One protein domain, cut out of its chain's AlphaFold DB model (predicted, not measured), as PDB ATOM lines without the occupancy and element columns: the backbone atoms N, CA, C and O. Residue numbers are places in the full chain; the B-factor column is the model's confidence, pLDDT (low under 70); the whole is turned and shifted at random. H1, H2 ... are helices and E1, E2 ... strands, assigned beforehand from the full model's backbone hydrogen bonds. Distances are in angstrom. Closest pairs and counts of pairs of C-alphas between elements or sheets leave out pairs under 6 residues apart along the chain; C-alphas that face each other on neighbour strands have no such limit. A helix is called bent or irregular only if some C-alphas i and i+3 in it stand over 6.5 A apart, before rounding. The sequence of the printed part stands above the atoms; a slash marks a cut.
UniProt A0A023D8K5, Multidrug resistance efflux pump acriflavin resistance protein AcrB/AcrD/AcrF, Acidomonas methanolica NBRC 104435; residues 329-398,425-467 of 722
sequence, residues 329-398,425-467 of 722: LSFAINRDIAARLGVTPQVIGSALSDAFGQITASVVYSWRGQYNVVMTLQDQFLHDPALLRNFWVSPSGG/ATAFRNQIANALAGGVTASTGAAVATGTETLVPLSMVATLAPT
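Overview. This is residues 329 to 398 and 425 to 467 of the 722 residues of the protein "Multidrug resistance efflux pump acriflavin resistance protein AcrB/AcrD/AcrF" of Acidomonas methanolica NBRC 104435 (UniProt A0A023D8K5). A small cluster at one end, made of the two-stranded sheet E1 and E4 with the short helices H1, H3 and H5, is joined through H2, in the middle, to a long hairpin of E2 and E3, whose residues 365 to 370 stick out. H4 lies off to one side, touching no helix, and the unnamed stretch 442 to 457 leads back from it. The printed part has 113 residues, with five named helices and four strands in the order E1 H1 H2 E2 E3 H3 H4 H5 E4; both sheets are antiparallel and the class is mixed. It is only just loose, close to compact, with a radius of gyration of the C-alphas of 16.3 A and spans of 47 by 35 by 21 A.

Along the chain. E1, residues 329 to 333, begins at C-alpha 329 (-14.494, 40.018, 84.268). H1 is residues 335 to 340; H2, 345 to 356, is 16.1 A long. E2, 359 to 366, is 20.1 A long and bends by 51 degrees at residue 362; E3, 369 to 375, is 19.2 A. H3 is 385 to 390. H4, 425 to 441, is 22.7 A, with a kink of 52 degrees near residue 435; it is irregular, C-alphas 437 and 440 being 9.7 A apart. H5 is 458 to 461, and E4, 462 to 467, ends at C-alpha 467 (-19.061, 43.225, 85.648).

Arrangement. E1 and E4 are antiparallel, with N 330 and O 465 2.9 A apart, within hydrogen-bond range. H5 touches H1, closest C-alphas Ala 338 and Val 461 at 5.1 A, and H3, Arg 389 and Ser 459 at 5.3 A. The closest C-alphas of H2 and E3 are Asp 354 and Met 375, 6.7 A. In the hairpin E2 and E3, N 364 and O 371 are 2.8 A apart, within range. In H1 and H2 every O i to N i+4 pair is within range, in H4 11 of 13, in H3 0 of 2 but 3 of 3 O i to N i+3 pairs; H5 is too short for an O i to N i+4 pair.

Size, cuts and confidence. The farthest C-alphas, Asp 336 and Trp 367, are 51.4 A apart. Residues 399 to 424 are not printed, a gap of 15.6 A between C-alphas 398 and 425. The link H4 to H5 is long. Confidence is under 70 at residues 362, 396 to 398 and 425 to 451.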
ATOM      1  N   LEU A 329     -15.159  40.336  83.007       83.38
ATOM      2  CA  LEU A 329     -14.494  40.018  84.268       83.38
ATOM      3  C   LEU A 329     -13.456  41.093  84.553       83.38
ATOM      4  O   LEU A 329     -12.422  41.174  83.891       83.38
ATOM      5  N   SER A 330     -13.731  41.918  85.558       86.31
ATOM      6  CA  SER A 330     -12.804  42.946  86.003       86.31
ATOM      7  C   SER A 330     -11.771  42.354  86.959       86.31
ATOM      8  O   SER A 330     -12.107  41.731  87.972       86.31
ATOM      9  N   PHE A 331     -10.493  42.568  86.645       85.50
ATOM     10  CA  PHE A 331      -9.372  42.198  87.504       85.50
ATOM     11  C   PHE A 331      -8.969  43.382  88.383       85.50
ATOM     12  O   PHE A 331      -8.251  44.286  87.953       85.50
ATOM     13  N   ALA A 332      -9.386  43.358  89.647       89.81
ATOM     14  CA  ALA A 332      -8.931  44.332  90.632       89.81
ATOM     15  C   ALA A 332      -7.622  43.846  91.275       89.81
ATOM     16  O   ALA A 332      -7.607  42.927  92.095       89.81
ATOM     17  N   ILE A 333      -6.501  44.455  90.878       90.19
ATOM     18  CA  ILE A 333      -5.166  44.109  91.384       90.19
ATOM     19  C   ILE A 333      -5.000  44.643  92.809       90.19
ATOM     20  O   ILE A 333      -5.063  45.854  93.043       90.19
ATOM     21  N   ASN A 334      -4.694  43.753  93.752       92.06
ATOM     22  CA  ASN A 334      -4.263  44.144  95.085       92.06
ATOM     23  C   ASN A 334      -2.786  44.552  95.033       92.06
ATOM     24  O   ASN A 334      -1.883  43.717  95.118       92.06
ATOM     25  N   ARG A 335      -2.545  45.859  94.873       88.69
ATOM     26  CA  ARG A 335      -1.196  46.419  94.707       88.69
ATOM     27  C   ARG A 335      -0.270  46.109  95.887       88.69
ATOM     28  O   ARG A 335       0.914  45.880  95.658       88.69
ATOM     29  N   ASP A 336      -0.794  46.040  97.109       91.44
ATOM     30  CA  ASP A 336       0.010  45.778  98.308       91.44
ATOM     31  C   ASP A 336       0.492  44.324  98.370       91.44
ATOM     32  O   ASP A 336       1.653  44.063  98.692       91.44
ATOM     33  N   ILE A 337      -0.381  43.364  98.042       89.81
ATOM     34  CA  ILE A 337      -0.020  41.937  97.992       89.81
ATOM     35  C   ILE A 337       0.888  41.664  96.790       89.81
ATOM     36  O   ILE A 337       1.906  40.987  96.934       89.81
ATOM     37  N   ALA A 338       0.569  42.240  95.629       87.19
ATOM     38  CA  ALA A 338       1.378  42.110  94.423       87.19
ATOM     39  C   ALA A 338       2.813  42.623  94.647       87.19
ATOM     40  O   ALA A 338       3.770  41.914  94.339       87.19
ATOM     41  N   ALA A 339       2.978  43.784  95.297       86.12
ATOM     42  CA  ALA A 339       4.290  44.335  95.639       86.12
ATOM     43  C   ALA A 339       5.088  43.439  96.603       86.12
ATOM     44  O   ALA A 339       6.291  43.264  96.418       86.12
ATOM     45  N   ARG A 340       4.433  42.830  97.604       87.81
ATOM     46  CA  ARG A 340       5.083  41.891  98.544       87.81
ATOM     47  C   ARG A 340       5.574  40.616  97.861       87.81
ATOM     48  O   ARG A 340       6.578  40.055  98.288       87.81
ATOM     49  N   LEU A 341       4.867  40.169  96.826       84.81
ATOM     50  CA  LEU A 341       5.191  38.969  96.050       84.81
ATOM     51  C   LEU A 341       6.071  39.266  94.824       84.81
ATOM     52  O   LEU A 341       6.363  38.360  94.052       84.81
ATOM     53  N   GLY A 342       6.500  40.521  94.641       80.38
ATOM     54  CA  GLY A 342       7.350  40.931  93.521       80.38
ATOM     55  C   GLY A 342       6.650  40.922  92.159       80.38
ATOM     56  O   GLY A 342       7.320  40.983  91.135       80.38
ATOM     57  N   VAL A 343       5.317  40.861  92.126       83.44
ATOM     58  CA  VAL A 343       4.527  40.837  90.890       83.44
ATOM     59  C   VAL A 343       4.110  42.263  90.533       83.44
ATOM     60  O   VAL A 343       3.439  42.944  91.308       83.44
ATOM     61  N   THR A 344       4.490  42.731  89.344       84.25
ATOM     62  CA  THR A 344       4.095  44.065  88.863       84.25
ATOM     63  C   THR A 344       2.803  44.002  88.038       84.25
ATOM     64  O   THR A 344       2.553  42.992  87.374       84.25
ATOM     65  N   PRO A 345       1.992  45.080  87.997       83.88
ATOM     66  CA  PRO A 345       0.819  45.146  87.122       83.88
ATOM     67  C   PRO A 345       1.145  44.908  85.642       83.88
ATOM     68  O   PRO A 345       0.323  44.351  84.926       83.88
ATOM     69  N   GLN A 346       2.352  45.282  85.201       80.00
ATOM     70  CA  GLN A 346       2.818  45.052  83.834       80.00
ATOM     71  C   GLN A 346       2.949  43.560  83.523       80.00
ATOM     72  O   GLN A 346       2.507  43.130  82.469       80.00
ATOM     73  N   VAL A 347       3.518  42.769  84.437       78.06
ATOM     74  CA  VAL A 347       3.676  41.318  84.250       78.06
ATOM     75  C   VAL A 347       2.312  40.627  84.217       78.06
ATOM     76  O   VAL A 347       2.087  39.766  83.374       78.06
ATOM     77  N   ILE A 348       1.380  41.039  85.083       83.00
ATOM     78  CA  ILE A 348      -0.006  40.544  85.053       83.00
ATOM     79  C   ILE A 348      -0.667  40.896  83.715       83.00
ATOM     80  O   ILE A 348      -1.266  40.030  83.084       83.00
ATOM     81  N   GLY A 349      -0.533  42.149  83.271       82.12
ATOM     82  CA  GLY A 349      -1.069  42.612  81.994       82.12
ATOM     83  C   GLY A 349      -0.485  41.850  80.805       82.12
ATOM     84  O   GLY A 349      -1.242  41.377  79.971       82.12
ATOM     85  N   SER A 350       0.836  41.668  80.748       77.88
ATOM     86  CA  SER A 350       1.496  40.882  79.700       77.88
ATOM     87  C   SER A 350       1.059  39.420  79.720       77.88
ATOM     88  O   SER A 350       0.674  38.917  78.678       77.88
ATOM     89  N   ALA A 351       1.016  38.764  80.885       79.75
ATOM     90  CA  ALA A 351       0.580  37.371  80.987       79.75
ATOM     91  C   ALA A 351      -0.880  37.174  80.546       79.75
ATOM     92  O   ALA A 351      -1.194  36.192  79.878       79.75
ATOM     93  N   LEU A 352      -1.776  38.107  80.892       82.25
ATOM     94  CA  LEU A 352      -3.170  38.076  80.445       82.25
ATOM     95  C   LEU A 352      -3.301  38.388  78.950       82.25
ATOM     96  O   LEU A 352      -4.070  37.720  78.267       82.25
ATOM     97  N   SER A 353      -2.538  39.346  78.427       80.06
ATOM     98  CA  SER A 353      -2.536  39.659  76.996       80.06
ATOM     99  C   SER A 353      -1.885  38.555  76.152       80.06
ATOM    100  O   SER A 353      -2.314  38.341  75.031       80.06
ATOM    101  N   ASP A 354      -0.899  37.823  76.671       76.88
ATOM    102  CA  ASP A 354      -0.291  36.653  76.014       76.88
ATOM    103  C   ASP A 354      -1.257  35.458  75.973       76.88
ATOM    104  O   ASP A 354      -1.232  34.643  75.051       76.88
ATOM    105  N   ALA A 355      -2.101  35.350  76.998       78.31
ATOM    106  CA  ALA A 355      -3.088  34.294  77.160       78.31
ATOM    107  C   ALA A 355      -4.358  34.531  76.322       78.31
ATOM    108  O   ALA A 355      -4.783  33.651  75.572       78.31
ATOM    109  N   PHE A 356      -4.960  35.710  76.479       78.94
ATOM    110  CA  PHE A 356      -6.278  36.064  75.939       78.94
ATOM    111  C   PHE A 356      -6.216  37.125  74.840       78.94
ATOM    112  O   PHE A 356      -7.185  37.308  74.113       78.94
ATOM    113  N   GLY A 357      -5.096  37.831  74.697       72.25
ATOM    114  CA  GLY A 357      -4.888  38.751  73.587       72.25
ATOM    115  C   GLY A 357      -4.380  38.018  72.349       72.25
ATOM    116  O   GLY A 357      -3.619  37.058  72.427       72.25
ATOM    117  N   GLN A 358      -4.763  38.505  71.169       72.75
ATOM    118  CA  GLN A 358      -4.251  38.008  69.888       72.75
ATOM    119  C   GLN A 358      -2.881  38.636  69.572       72.75
ATOM    120  O   GLN A 358      -2.707  39.341  68.573       72.75
ATOM    121  N   ILE A 359      -1.894  38.430  70.449       70.75
ATOM    122  CA  ILE A 359      -0.553  38.994  70.265       70.75
ATOM    123  C   ILE A 359       0.156  38.278  69.114       70.75
ATOM    124  O   ILE A 359       0.274  37.052  69.074       70.75
ATOM    125  N   THR A 360       0.687  39.068  68.179       71.81
ATOM    126  CA  THR A 360       1.569  38.563  67.122       71.81
ATOM    127  C   THR A 360       2.983  38.398  67.679       71.81
ATOM    128  O   THR A 360       3.688  39.382  67.893       71.81
ATOM    129  N   ALA A 361       3.398  37.155  67.912       70.75
ATOM    130  CA  ALA A 361       4.715  36.812  68.446       70.75
ATOM    131  C   ALA A 361       5.838  36.985  67.407       70.75
ATOM    132  O   ALA A 361       6.972  37.306  67.756       70.75
ATOM    133  N   SER A 362       5.547  36.747  66.127       69.50
ATOM    134  CA  SER A 362       6.482  36.945  65.014       69.50
ATOM    135  C   SER A 362       5.731  37.009  63.683       69.50
ATOM    136  O   SER A 362       4.566  36.622  63.610       69.50
ATOM    137  N   VAL A 363       6.392  37.457  62.618       78.06
ATOM    138  CA  VAL A 363       5.853  37.448  61.253       78.06
ATOM    139  C   VAL A 363       6.739  36.564  60.380       78.06
ATOM    140  O   VAL A 363       7.933  36.817  60.227       78.06
ATOM    141  N   VAL A 364       6.159  35.518  59.794       80.88
ATOM    142  CA  VAL A 364       6.843  34.605  58.874       80.88
ATOM    143  C   VAL A 364       6.630  35.084  57.445       80.88
ATOM    144  O   VAL A 364       5.507  35.141  56.946       80.88
ATOM    145  N   TYR A 365       7.725  35.398  56.764       79.25
ATOM    146  CA  TYR A 365       7.706  35.836  55.376       79.25
ATOM    147  C   TYR A 365       7.845  34.629  54.457       79.25
ATOM    148  O   TYR A 365       8.799  33.858  54.544       79.25
ATOM    149  N   SER A 366       6.898  34.485  53.543       86.94
ATOM    150  CA  SER A 366       6.959  33.526  52.450       86.94
ATOM    151  C   SER A 366       6.892  34.265  51.117       86.94
ATOM    152  O   SER A 366       6.498  35.428  51.048       86.94
ATOM    153  N   TRP A 367       7.180  33.567  50.023       89.25
ATOM    154  CA  TRP A 367       6.961  34.115  48.684       89.25
ATOM    155  C   TRP A 367       5.478  34.417  48.383       89.25
ATOM    156  O   TRP A 367       5.193  35.202  47.484       89.25
ATOM    157  N   ARG A 368       4.533  33.808  49.123       88.50
ATOM    158  CA  ARG A 368       3.077  34.007  48.983       88.50
ATOM    159  C   ARG A 368       2.524  35.151  49.835       88.50
ATOM    160  O   ARG A 368       1.356  35.491  49.681       88.50
ATOM    161  N   GLY A 369       3.328  35.724  50.729       87.56
ATOM    162  CA  GLY A 369       2.888  36.764  51.656       87.56
ATOM    163  C   GLY A 369       3.511  36.634  53.040       87.56
ATOM    164  O   GLY A 369       4.398  35.810  53.275       87.56
ATOM    165  N   GLN A 370       3.031  37.474  53.949       86.94
ATOM    166  CA  GLN A 370       3.484  37.572  55.333       86.94
ATOM    167  C   GLN A 370       2.427  36.942  56.241       86.94
ATOM    168  O   GLN A 370       1.240  37.221  56.080       86.94
ATOM    169  N   TYR A 371       2.849  36.091  57.172       84.44
ATOM    170  CA  TYR A 371       1.963  35.373  58.083       84.44
ATOM    171  C   TYR A 371       2.278  35.742  59.527       84.44
ATOM    172  O   TYR A 371       3.385  35.498  60.002       84.44
ATOM    173  N   ASN A 372       1.296  36.296  60.230       82.75
ATOM    174  CA  ASN A 372       1.418  36.588  61.652       82.75
ATOM    175  C   ASN A 372       1.321  35.283  62.449       82.75
ATOM    176  O   ASN A 372       0.343  34.545  62.335       82.75
ATOM    177  N   VAL A 373       2.336  35.004  63.258       82.06
ATOM    178  CA  VAL A 373       2.311  33.936  64.256       82.06
ATOM    179  C   VAL A 373       1.627  34.506  65.487       82.06
ATOM    180  O   VAL A 373       2.237  35.263  66.241       82.06
ATOM    181  N   VAL A 374       0.348  34.184  65.656       81.94
ATOM    182  CA  VAL A 374      -0.451  34.618  66.806       81.94
ATOM    183  C   VAL A 374      -0.345  33.568  67.904       81.94
ATOM    184  O   VAL A 374      -0.571  32.384  67.655       81.94
ATOM    185  N   MET A 375       0.026  34.001  69.106       77.44
ATOM    186  CA  MET A 375       0.003  33.155  70.295       77.44
ATOM    187  C   MET A 375      -1.353  33.311  70.982       77.44
ATOM    188  O   MET A 375      -1.838  34.426  71.135       77.44
ATOM    189  N   THR A 376      -1.976  32.197  71.356       78.19
ATOM    190  CA  THR A 376      -3.240  32.181  72.098       78.19
ATOM    191  C   THR A 376      -3.317  30.914  72.943       78.19
ATOM    192  O   THR A 376      -2.637  29.919  72.657       78.19
ATOM    193  N   LEU A 377      -4.126  30.941  73.999       82.62
ATOM    194  CA  LEU A 377      -4.466  29.747  74.760       82.62
ATOM    195  C   LEU A 377      -5.184  28.714  73.890       82.62
ATOM    196  O   LEU A 377      -5.916  29.030  72.955       82.62
ATOM    197  N   GLN A 378      -5.011  27.442  74.240       84.19
ATOM    198  CA  GLN A 378      -5.792  26.378  73.626       84.19
ATOM    199  C   GLN A 378      -7.282  26.568  73.955       84.19
ATOM    200  O   GLN A 378      -7.631  26.842  75.100       84.19
ATOM    201  N   ASP A 379      -8.139  26.352  72.959       79.69
ATOM    202  CA  ASP A 379      -9.580  26.653  72.966       79.69
ATOM    203  C   ASP A 379     -10.340  26.176  74.223       79.69
ATOM    204  O   ASP A 379     -11.169  26.885  74.793       79.69
ATOM    205  N   GLN A 380      -9.974  25.005  74.750       81.19
ATOM    206  CA  GLN A 380     -10.549  24.441  75.977       81.19
ATOM    207  C   GLN A 380     -10.379  25.326  77.230       81.19
ATOM    208  O   GLN A 380     -11.171  25.217  78.161       81.19
ATOM    209  N   PHE A 381      -9.360  26.193  77.269       78.62
ATOM    210  CA  PHE A 381      -9.086  27.100  78.389       78.62
ATOM    211  C   PHE A 381      -9.743  28.479  78.227       78.62
ATOM    212  O   PHE A 381      -9.725  29.261  79.174       78.62
ATOM    213  N   LEU A 382     -10.315  28.781  77.055       75.25
ATOM    214  CA  LEU A 382     -10.969  30.063  76.765       75.25
ATOM    215  C   LEU A 382     -12.443  30.096  77.204       75.25
ATOM    216  O   LEU A 382     -12.985  31.170  77.440       75.25
ATOM    217  N   HIS A 383     -13.086  28.933  77.339       74.50
ATOM    218  CA  HIS A 383     -14.532  28.827  77.561       74.50
ATOM    219  C   HIS A 383     -14.964  28.907  79.035       74.50
ATOM    220  O   HIS A 383     -16.097  29.297  79.310       74.50
ATOM    221  N   ASP A 384     -14.099  28.523  79.984       79.31
ATOM    222  CA  ASP A 384     -14.442  28.495  81.412       79.31
ATOM    223  C   ASP A 384     -13.685  29.579  82.204       79.31
ATOM    224  O   ASP A 384     -12.485  29.435  82.469       79.31
ATOM    225  N   PRO A 385     -14.369  30.644  82.660       74.94
ATOM    226  CA  PRO A 385     -13.746  31.701  83.448       74.94
ATOM    227  C   PRO A 385     -13.254  31.226  84.821       74.94
ATOM    228  O   PRO A 385     -12.412  31.890  85.431       74.94
ATOM    229  N   ALA A 386     -13.720  30.083  85.337       78.81
ATOM    230  CA  ALA A 386     -13.209  29.531  86.590       78.81
ATOM    231  C   ALA A 386     -11.729  29.126  86.480       78.81
ATOM    232  O   ALA A 386     -11.004  29.173  87.481       78.81
ATOM    233  N   LEU A 387     -11.256  28.809  85.269       78.06
ATOM    234  CA  LEU A 387      -9.866  28.439  85.011       78.06
ATOM    235  C   LEU A 387      -8.900  29.607  85.227       78.06
ATOM    236  O   LEU A 387      -7.752  29.349  85.573       78.06
ATOM    237  N   LEU A 388      -9.365  30.865  85.172       79.38
ATOM    238  CA  LEU A 388      -8.576  32.060  85.524       79.38
ATOM    239  C   LEU A 388      -8.022  32.019  86.953       79.38
ATOM    240  O   LEU A 388      -6.963  32.578  87.235       79.38
ATOM    241  N   ARG A 389      -8.702  31.315  87.866       80.62
ATOM    242  CA  ARG A 389      -8.225  31.116  89.245       80.62
ATOM    243  C   ARG A 389      -6.997  30.213  89.313       80.62
ATOM    244  O   ARG A 389      -6.230  30.303  90.266       80.62
ATOM    245  N   ASN A 390      -6.807  29.384  88.291       82.25
ATOM    246  CA  ASN A 390      -5.691  28.463  88.157       82.25
ATOM    247  C   ASN A 390      -4.561  29.046  87.300       82.25
ATOM    248  O   ASN A 390      -3.663  28.295  86.934       82.25
ATOM    249  N   PHE A 391      -4.588  30.343  86.960       85.56
ATOM    250  CA  PHE A 391      -3.476  30.999  86.268       85.56
ATOM    251  C   PHE A 391      -2.367  31.348  87.246       85.56
ATOM    252  O   PHE A 391      -2.613  31.789  88.370       85.56
ATOM    253  N   TRP A 392      -1.136  31.180  86.785       85.81
ATOM    254  CA  TRP A 392       0.061  31.445  87.559       85.81
ATOM    255  C   TRP A 392       0.915  32.458  86.818       85.81
ATOM    256  O   TRP A 392       1.059  32.388  85.599       85.81
ATOM    257  N   VAL A 393       1.481  33.393  87.567       84.75
ATOM    258  CA  VAL A 393       2.320  34.461  87.040       84.75
ATOM    259  C   VAL A 393       3.717  34.312  87.624       84.75
ATOM    260  O   VAL A 393       3.885  34.091  88.826       84.75
ATOM    261  N   SER A 394       4.725  34.417  86.763       82.31
ATOM    262  CA  SER A 394       6.120  34.480  87.189       82.31
ATOM    263  C   SER A 394       6.453  35.891  87.691       82.31
ATOM    264  O   SER A 394       6.209  36.851  86.964       82.31
ATOM    265  N   PRO A 395       7.060  36.055  88.879       75.19
ATOM    266  CA  PRO A 395       7.588  37.347  89.320       75.19
ATOM    267  C   PRO A 395       8.735  37.883  88.440       75.19
ATOM    268  O   PRO A 395       8.980  39.089  88.437       75.19
ATOM    269  N   SER A 396       9.442  37.018  87.699       66.88
ATOM    270  CA  SER A 396      10.554  37.405  86.815       66.88
ATOM    271  C   SER A 396      10.173  37.547  85.331       66.88
ATOM    272  O   SER A 396      10.903  38.192  84.577       66.88
ATOM    273  N   GLY A 397       9.017  37.016  84.920       57.62
ATOM    274  CA  GLY A 397       8.545  36.910  83.532       57.62
ATOM    275  C   GLY A 397       7.952  38.182  82.916       57.62
ATOM    276  O   GLY A 397       6.863  38.144  82.352       57.62
ATOM    277  N   GLY A 398       8.642  39.321  83.013       53.84
ATOM    278  CA  GLY A 398       8.232  40.570  82.361       53.84
ATOM    279  C   GLY A 398       8.957  40.833  81.040       53.84
ATOM    280  O   GLY A 398      10.185  40.786  80.979       53.84
ATOM    281  N   ALA A 425      22.245  35.433  81.569       60.59
ATOM    282  CA  ALA A 425      23.103  36.132  80.605       60.59
ATOM    283  C   ALA A 425      22.934  35.628  79.155       60.59
ATOM    284  O   ALA A 425      23.236  36.345  78.197       60.59
ATOM    285  N   THR A 426      22.480  34.386  78.975       59.97
ATOM    286  CA  THR A 426      22.231  33.781  77.659       59.97
ATOM    287  C   THR A 426      20.845  34.160  77.140       59.97
ATOM    288  O   THR A 426      20.731  34.550  75.984       59.97
ATOM    289  N   ALA A 427      19.819  34.165  77.995       58.00
ATOM    290  CA  ALA A 427      18.491  34.683  77.664       58.00
ATOM    291  C   ALA A 427      18.536  36.168  77.268       58.00
ATOM    292  O   ALA A 427      17.944  36.555  76.265       58.00
ATOM    293  N   PHE A 428      19.330  36.977  77.979       63.19
ATOM    294  CA  PHE A 428      19.567  38.379  77.626       63.19
ATOM    295  C   PHE A 428      20.262  38.537  76.266       63.19
ATOM    296  O   PHE A 428      19.831  39.332  75.431       63.19
ATOM    297  N   ARG A 429      21.313  37.746  76.000       64.56
ATOM    298  CA  ARG A 429      21.973  37.737  74.684       64.56
ATOM    299  C   ARG A 429      21.031  37.287  73.572       64.56
ATOM    300  O   ARG A 429      21.063  37.891  72.508       64.56
ATOM    301  N   ASN A 430      20.180  36.295  73.824       61.97
ATOM    302  CA  ASN A 430      19.175  35.834  72.870       61.97
ATOM    303  C   ASN A 430      18.117  36.912  72.602       61.97
ATOM    304  O   ASN A 430      17.741  37.115  71.456       61.97
ATOM    305  N   GLN A 431      17.690  37.654  73.624       63.75
ATOM    306  CA  GLN A 431      16.745  38.757  73.461       63.75
ATOM    307  C   GLN A 431      17.345  39.910  72.646       63.75
ATOM    308  O   GLN A 431      16.694  40.420  71.736       63.75
ATOM    309  N   ILE A 432      18.600  40.290  72.918       63.38
ATOM    310  CA  ILE A 432      19.319  41.288  72.112       63.38
ATOM    311  C   ILE A 432      19.518  40.777  70.686       63.38
ATOM    312  O   ILE A 432      19.280  41.525  69.747       63.38
ATOM    313  N   ALA A 433      19.933  39.521  70.513       62.38
ATOM    314  CA  ALA A 433      20.139  38.924  69.199       62.38
ATOM    315  C   ALA A 433      18.840  38.885  68.389       62.38
ATOM    316  O   ALA A 433      18.868  39.232  67.214       62.38
ATOM    317  N   ASN A 434      17.706  38.560  69.019       59.09
ATOM    318  CA  ASN A 434      16.392  38.643  68.390       59.09
ATOM    319  C   ASN A 434      16.105  40.086  67.962       59.09
ATOM    320  O   ASN A 434      15.902  40.324  66.775       59.09
ATOM    321  N   ALA A 435      16.195  41.056  68.879       60.97
ATOM    322  CA  ALA A 435      15.955  42.470  68.573       60.97
ATOM    323  C   ALA A 435      16.859  43.011  67.444       60.97
ATOM    324  O   ALA A 435      16.410  43.803  66.615       60.97
ATOM    325  N   LEU A 436      18.115  42.560  67.376       61.28
ATOM    326  CA  LEU A 436      19.078  42.955  66.343       61.28
ATOM    327  C   LEU A 436      18.834  42.252  64.998       61.28
ATOM    328  O   LEU A 436      19.077  42.848  63.953       61.28
ATOM    329  N   ALA A 437      18.369  40.999  65.014       58.69
ATOM    330  CA  ALA A 437      18.153  40.183  63.819       58.69
ATOM    331  C   ALA A 437      16.882  40.556  63.036       58.69
ATOM    332  O   ALA A 437      16.802  40.242  61.850       58.69
ATOM    333  N   GLY A 438      15.903  41.218  63.665       55.00
ATOM    334  CA  GLY A 438      14.634  41.576  63.014       55.00
ATOM    335  C   GLY A 438      14.156  43.018  63.205       55.00
ATOM    336  O   GLY A 438      13.119  43.374  62.662       55.00
ATOM    337  N   GLY A 439      14.850  43.886  63.950       58.66
ATOM    338  CA  GLY A 439      14.314  45.223  64.250       58.66
ATOM    339  C   GLY A 439      12.928  45.143  64.913       58.66
ATOM    340  O   GLY A 439      12.661  44.217  65.674       58.66
ATOM    341  N   VAL A 440      12.014  46.074  64.608       50.09
ATOM    342  CA  VAL A 440      10.632  46.110  65.156       50.09
ATOM    343  C   VAL A 440       9.826  44.822  64.863       50.09
ATOM    344  O   VAL A 440       8.773  44.617  65.454       50.09
ATOM    345  N   THR A 441      10.310  43.939  63.977       49.19
ATOM    346  CA  THR A 441       9.634  42.700  63.549       49.19
ATOM    347  C   THR A 441      10.264  41.412  64.103       49.19
ATOM    348  O   THR A 441       9.840  40.310  63.750       49.19
ATOM    349  N   ALA A 442      11.257  41.523  64.991       55.53
ATOM    350  CA  ALA A 442      11.822  40.387  65.714       55.53
ATOM    351  C   ALA A 442      10.881  39.834  66.795       55.53
ATOM    352  O   ALA A 442      10.102  40.582  67.379       55.53
ATOM    353  N   SER A 443      11.016  38.542  67.125       51.66
ATOM    354  CA  SER A 443      10.313  37.939  68.267       51.66
ATOM    355  C   SER A 443      10.627  38.700  69.559       51.66
ATOM    356  O   SER A 443      11.775  38.727  70.013       51.66
ATOM    357  N   THR A 444       9.602  39.329  70.134       51.75
ATOM    358  CA  THR A 444       9.661  40.091  71.393       51.75
ATOM    359  C   THR A 444       9.416  39.219  72.625       51.75
ATOM    360  O   THR A 444       9.461  39.729  73.745       51.75
ATOM    361  N   GLY A 445       9.178  37.916  72.435       51.50
ATOM    362  CA  GLY A 445       8.890  36.976  73.513       51.50
ATOM    363  C   GLY A 445      10.052  36.874  74.501       51.50
ATOM    364  O   GLY A 445      11.124  36.363  74.165       51.50
ATOM    365  N   ALA A 446       9.844  37.363  75.723       53.69
ATOM    366  CA  ALA A 446      10.744  37.118  76.841       53.69
ATOM    367  C   ALA A 446      10.511  35.700  77.387       53.69
ATOM    368  O   ALA A 446       9.388  35.200  77.394       53.69
ATOM    369  N   ALA A 447      11.571  35.034  77.847       55.22
ATOM    370  CA  ALA A 447      11.413  33.758  78.535       55.22
ATOM    371  C   ALA A 447      10.632  33.980  79.843       55.22
ATOM    372  O   ALA A 447      11.050  34.792  80.663       55.22
ATOM    373  N   VAL A 448       9.531  33.243  80.037       58.56
ATOM    374  CA  VAL A 448       8.662  33.346  81.230       58.56
ATOM    375  C   VAL A 448       9.440  33.085  82.525       58.56
ATOM    376  O   VAL A 448       9.162  33.718  83.533       58.56
ATOM    377  N   ALA A 449      10.435  32.193  82.480       58.97
ATOM    378  CA  ALA A 449      11.381  31.941  83.562       58.97
ATOM    379  C   ALA A 449      12.717  31.453  82.976       58.97
ATOM    380  O   ALA A 449      12.739  30.560  82.127       58.97
ATOM    381  N   THR A 450      13.847  31.999  83.432       56.94
ATOM    382  CA  THR A 450      15.196  31.518  83.045       56.94
ATOM    383  C   THR A 450      15.867  30.675  84.134       56.94
ATOM    384  O   THR A 450      17.020  30.270  83.985       56.94
ATOM    385  N   GLY A 451      15.166  30.422  85.243       61.47
ATOM    386  CA  GLY A 451      15.608  29.618  86.381       61.47
ATOM    387  C   GLY A 451      14.419  29.148  87.223       61.47
ATOM    388  O   GLY A 451      13.285  29.547  86.973       61.47
ATOM    389  N   THR A 452      14.669  28.285  88.210       70.38
ATOM    390  CA  THR A 452      13.620  27.800  89.119       70.38
ATOM    391  C   THR A 452      13.124  28.938  90.005       70.38
ATOM    392  O   THR A 452      13.903  29.520  90.759       70.38
ATOM    393  N   GLU A 453      11.830  29.221  89.952       71.00
ATOM    394  CA  GLU A 453      11.182  30.241  90.772       71.00
ATOM    395  C   GLU A 453       9.800  29.780  91.236       71.00
ATOM    396  O   GLU A 453       9.181  28.896  90.637       71.00
ATOM    397  N   THR A 454       9.315  30.385  92.316       81.00
ATOM    398  CA  THR A 454       7.970  30.124  92.822       81.00
ATOM    399  C   THR A 454       6.984  30.983  92.048       81.00
ATOM    400  O   THR A 454       6.951  32.203  92.203       81.00
ATOM    401  N   LEU A 455       6.173  30.336  91.219       83.69
ATOM    402  CA  LEU A 455       5.077  30.990  90.527       83.69
ATOM    403  C   LEU A 455       4.000  31.442  91.529       83.69
ATOM    404  O   LEU A 455       3.717  30.752  92.512       83.69
ATOM    405  N   VAL A 456       3.377  32.587  91.261       87.25
ATOM    406  CA  VAL A 456       2.339  33.171  92.120       87.25
ATOM    407  C   VAL A 456       0.969  32.964  91.468       87.25
ATOM    408  O   VAL A 456       0.786  33.384  90.324       87.25
ATOM    409  N   PRO A 457      -0.014  32.349  92.152       89.44
ATOM    410  CA  PRO A 457      -1.358  32.208  91.603       89.44
ATOM    411  C   PRO A 457      -2.025  33.580  91.465       89.44
ATOM    412  O   PRO A 457      -2.008  34.398  92.391       89.44
ATOM    413  N   LEU A 458      -2.657  33.826  90.318       87.06
ATOM    414  CA  LEU A 458      -3.274  35.110  89.982       87.06
ATOM    415  C   LEU A 458      -4.368  35.500  90.989       87.06
ATOM    416  O   LEU A 458      -4.493  36.671  91.345       87.06
ATOM    417  N   SER A 459      -5.088  34.516  91.533       88.38
ATOM    418  CA  SER A 459      -6.126  34.715  92.552       88.38
ATOM    419  C   SER A 459      -5.610  35.267  93.888       88.38
ATOM    420  O   SER A 459      -6.410  35.714  94.705       88.38
ATOM    421  N   MET A 460      -4.298  35.210  94.150       88.31
ATOM    422  CA  MET A 460      -3.691  35.766  95.367       88.31
ATOM    423  C   MET A 460      -3.378  37.262  95.221       88.31
ATOM    424  O   MET A 460      -3.429  37.997  96.204       88.31
ATOM    425  N   VAL A 461      -3.066  37.718  94.005       88.88
ATOM    426  CA  VAL A 461      -2.672  39.109  93.710       88.88
ATOM    427  C   VAL A 461      -3.794  39.939  93.089       88.88
ATOM    428  O   VAL A 461      -3.716  41.167  93.100       88.88
ATOM    429  N   ALA A 462      -4.844  39.300  92.570       88.50
ATOM    430  CA  ALA A 462      -5.989  39.966  91.966       88.50
ATOM    431  C   ALA A 462      -7.313  39.320  92.392       88.50
ATOM    432  O   ALA A 462      -7.442  38.097  92.464       88.50
ATOM    433  N   THR A 463      -8.321  40.157  92.632       88.81
ATOM    434  CA  THR A 463      -9.705  39.721  92.838       88.81
ATOM    435  C   THR A 463     -10.473  39.842  91.528       88.81
ATOM    436  O   THR A 463     -10.533  40.929  90.951       88.81
ATOM    437  N   LEU A 464     -11.067  38.735  91.079       85.75
ATOM    438  CA  LEU A 464     -11.960  38.707  89.922       85.75
ATOM    439  C   LEU A 464     -13.371  39.123  90.347       85.75
ATOM    440  O   LEU A 464     -13.955  38.484  91.227       85.75
ATOM    441  N   ALA A 465     -13.921  40.151  89.707       86.75
ATOM    442  CA  ALA A 465     -15.302  40.577  89.894       86.75
ATOM    443  C   ALA A 465     -16.048  40.529  88.549       86.75
ATOM    444  O   ALA A 465     -15.581  41.149  87.593       86.75
ATOM    445  N   PRO A 466     -17.187  39.819  88.447       85.25
ATOM    446  CA  PRO A 466     -18.040  39.907  87.271       85.25
ATOM    447  C   PRO A 466     -18.648  41.309  87.177       85.25
ATOM    448  O   PRO A 466     -19.160  41.849  88.160       85.25
ATOM    449  N   THR A 467     -18.573  41.890  85.989       83.75
ATOM    450  CA  THR A 467     -19.061  43.225  85.648       83.75
ATOM    451  C   THR A 467     -19.849  43.172  84.339       83.75
ATOM    452  O   THR A 467     -19.776  42.209  83.583       83.75
TER     453      THR A 467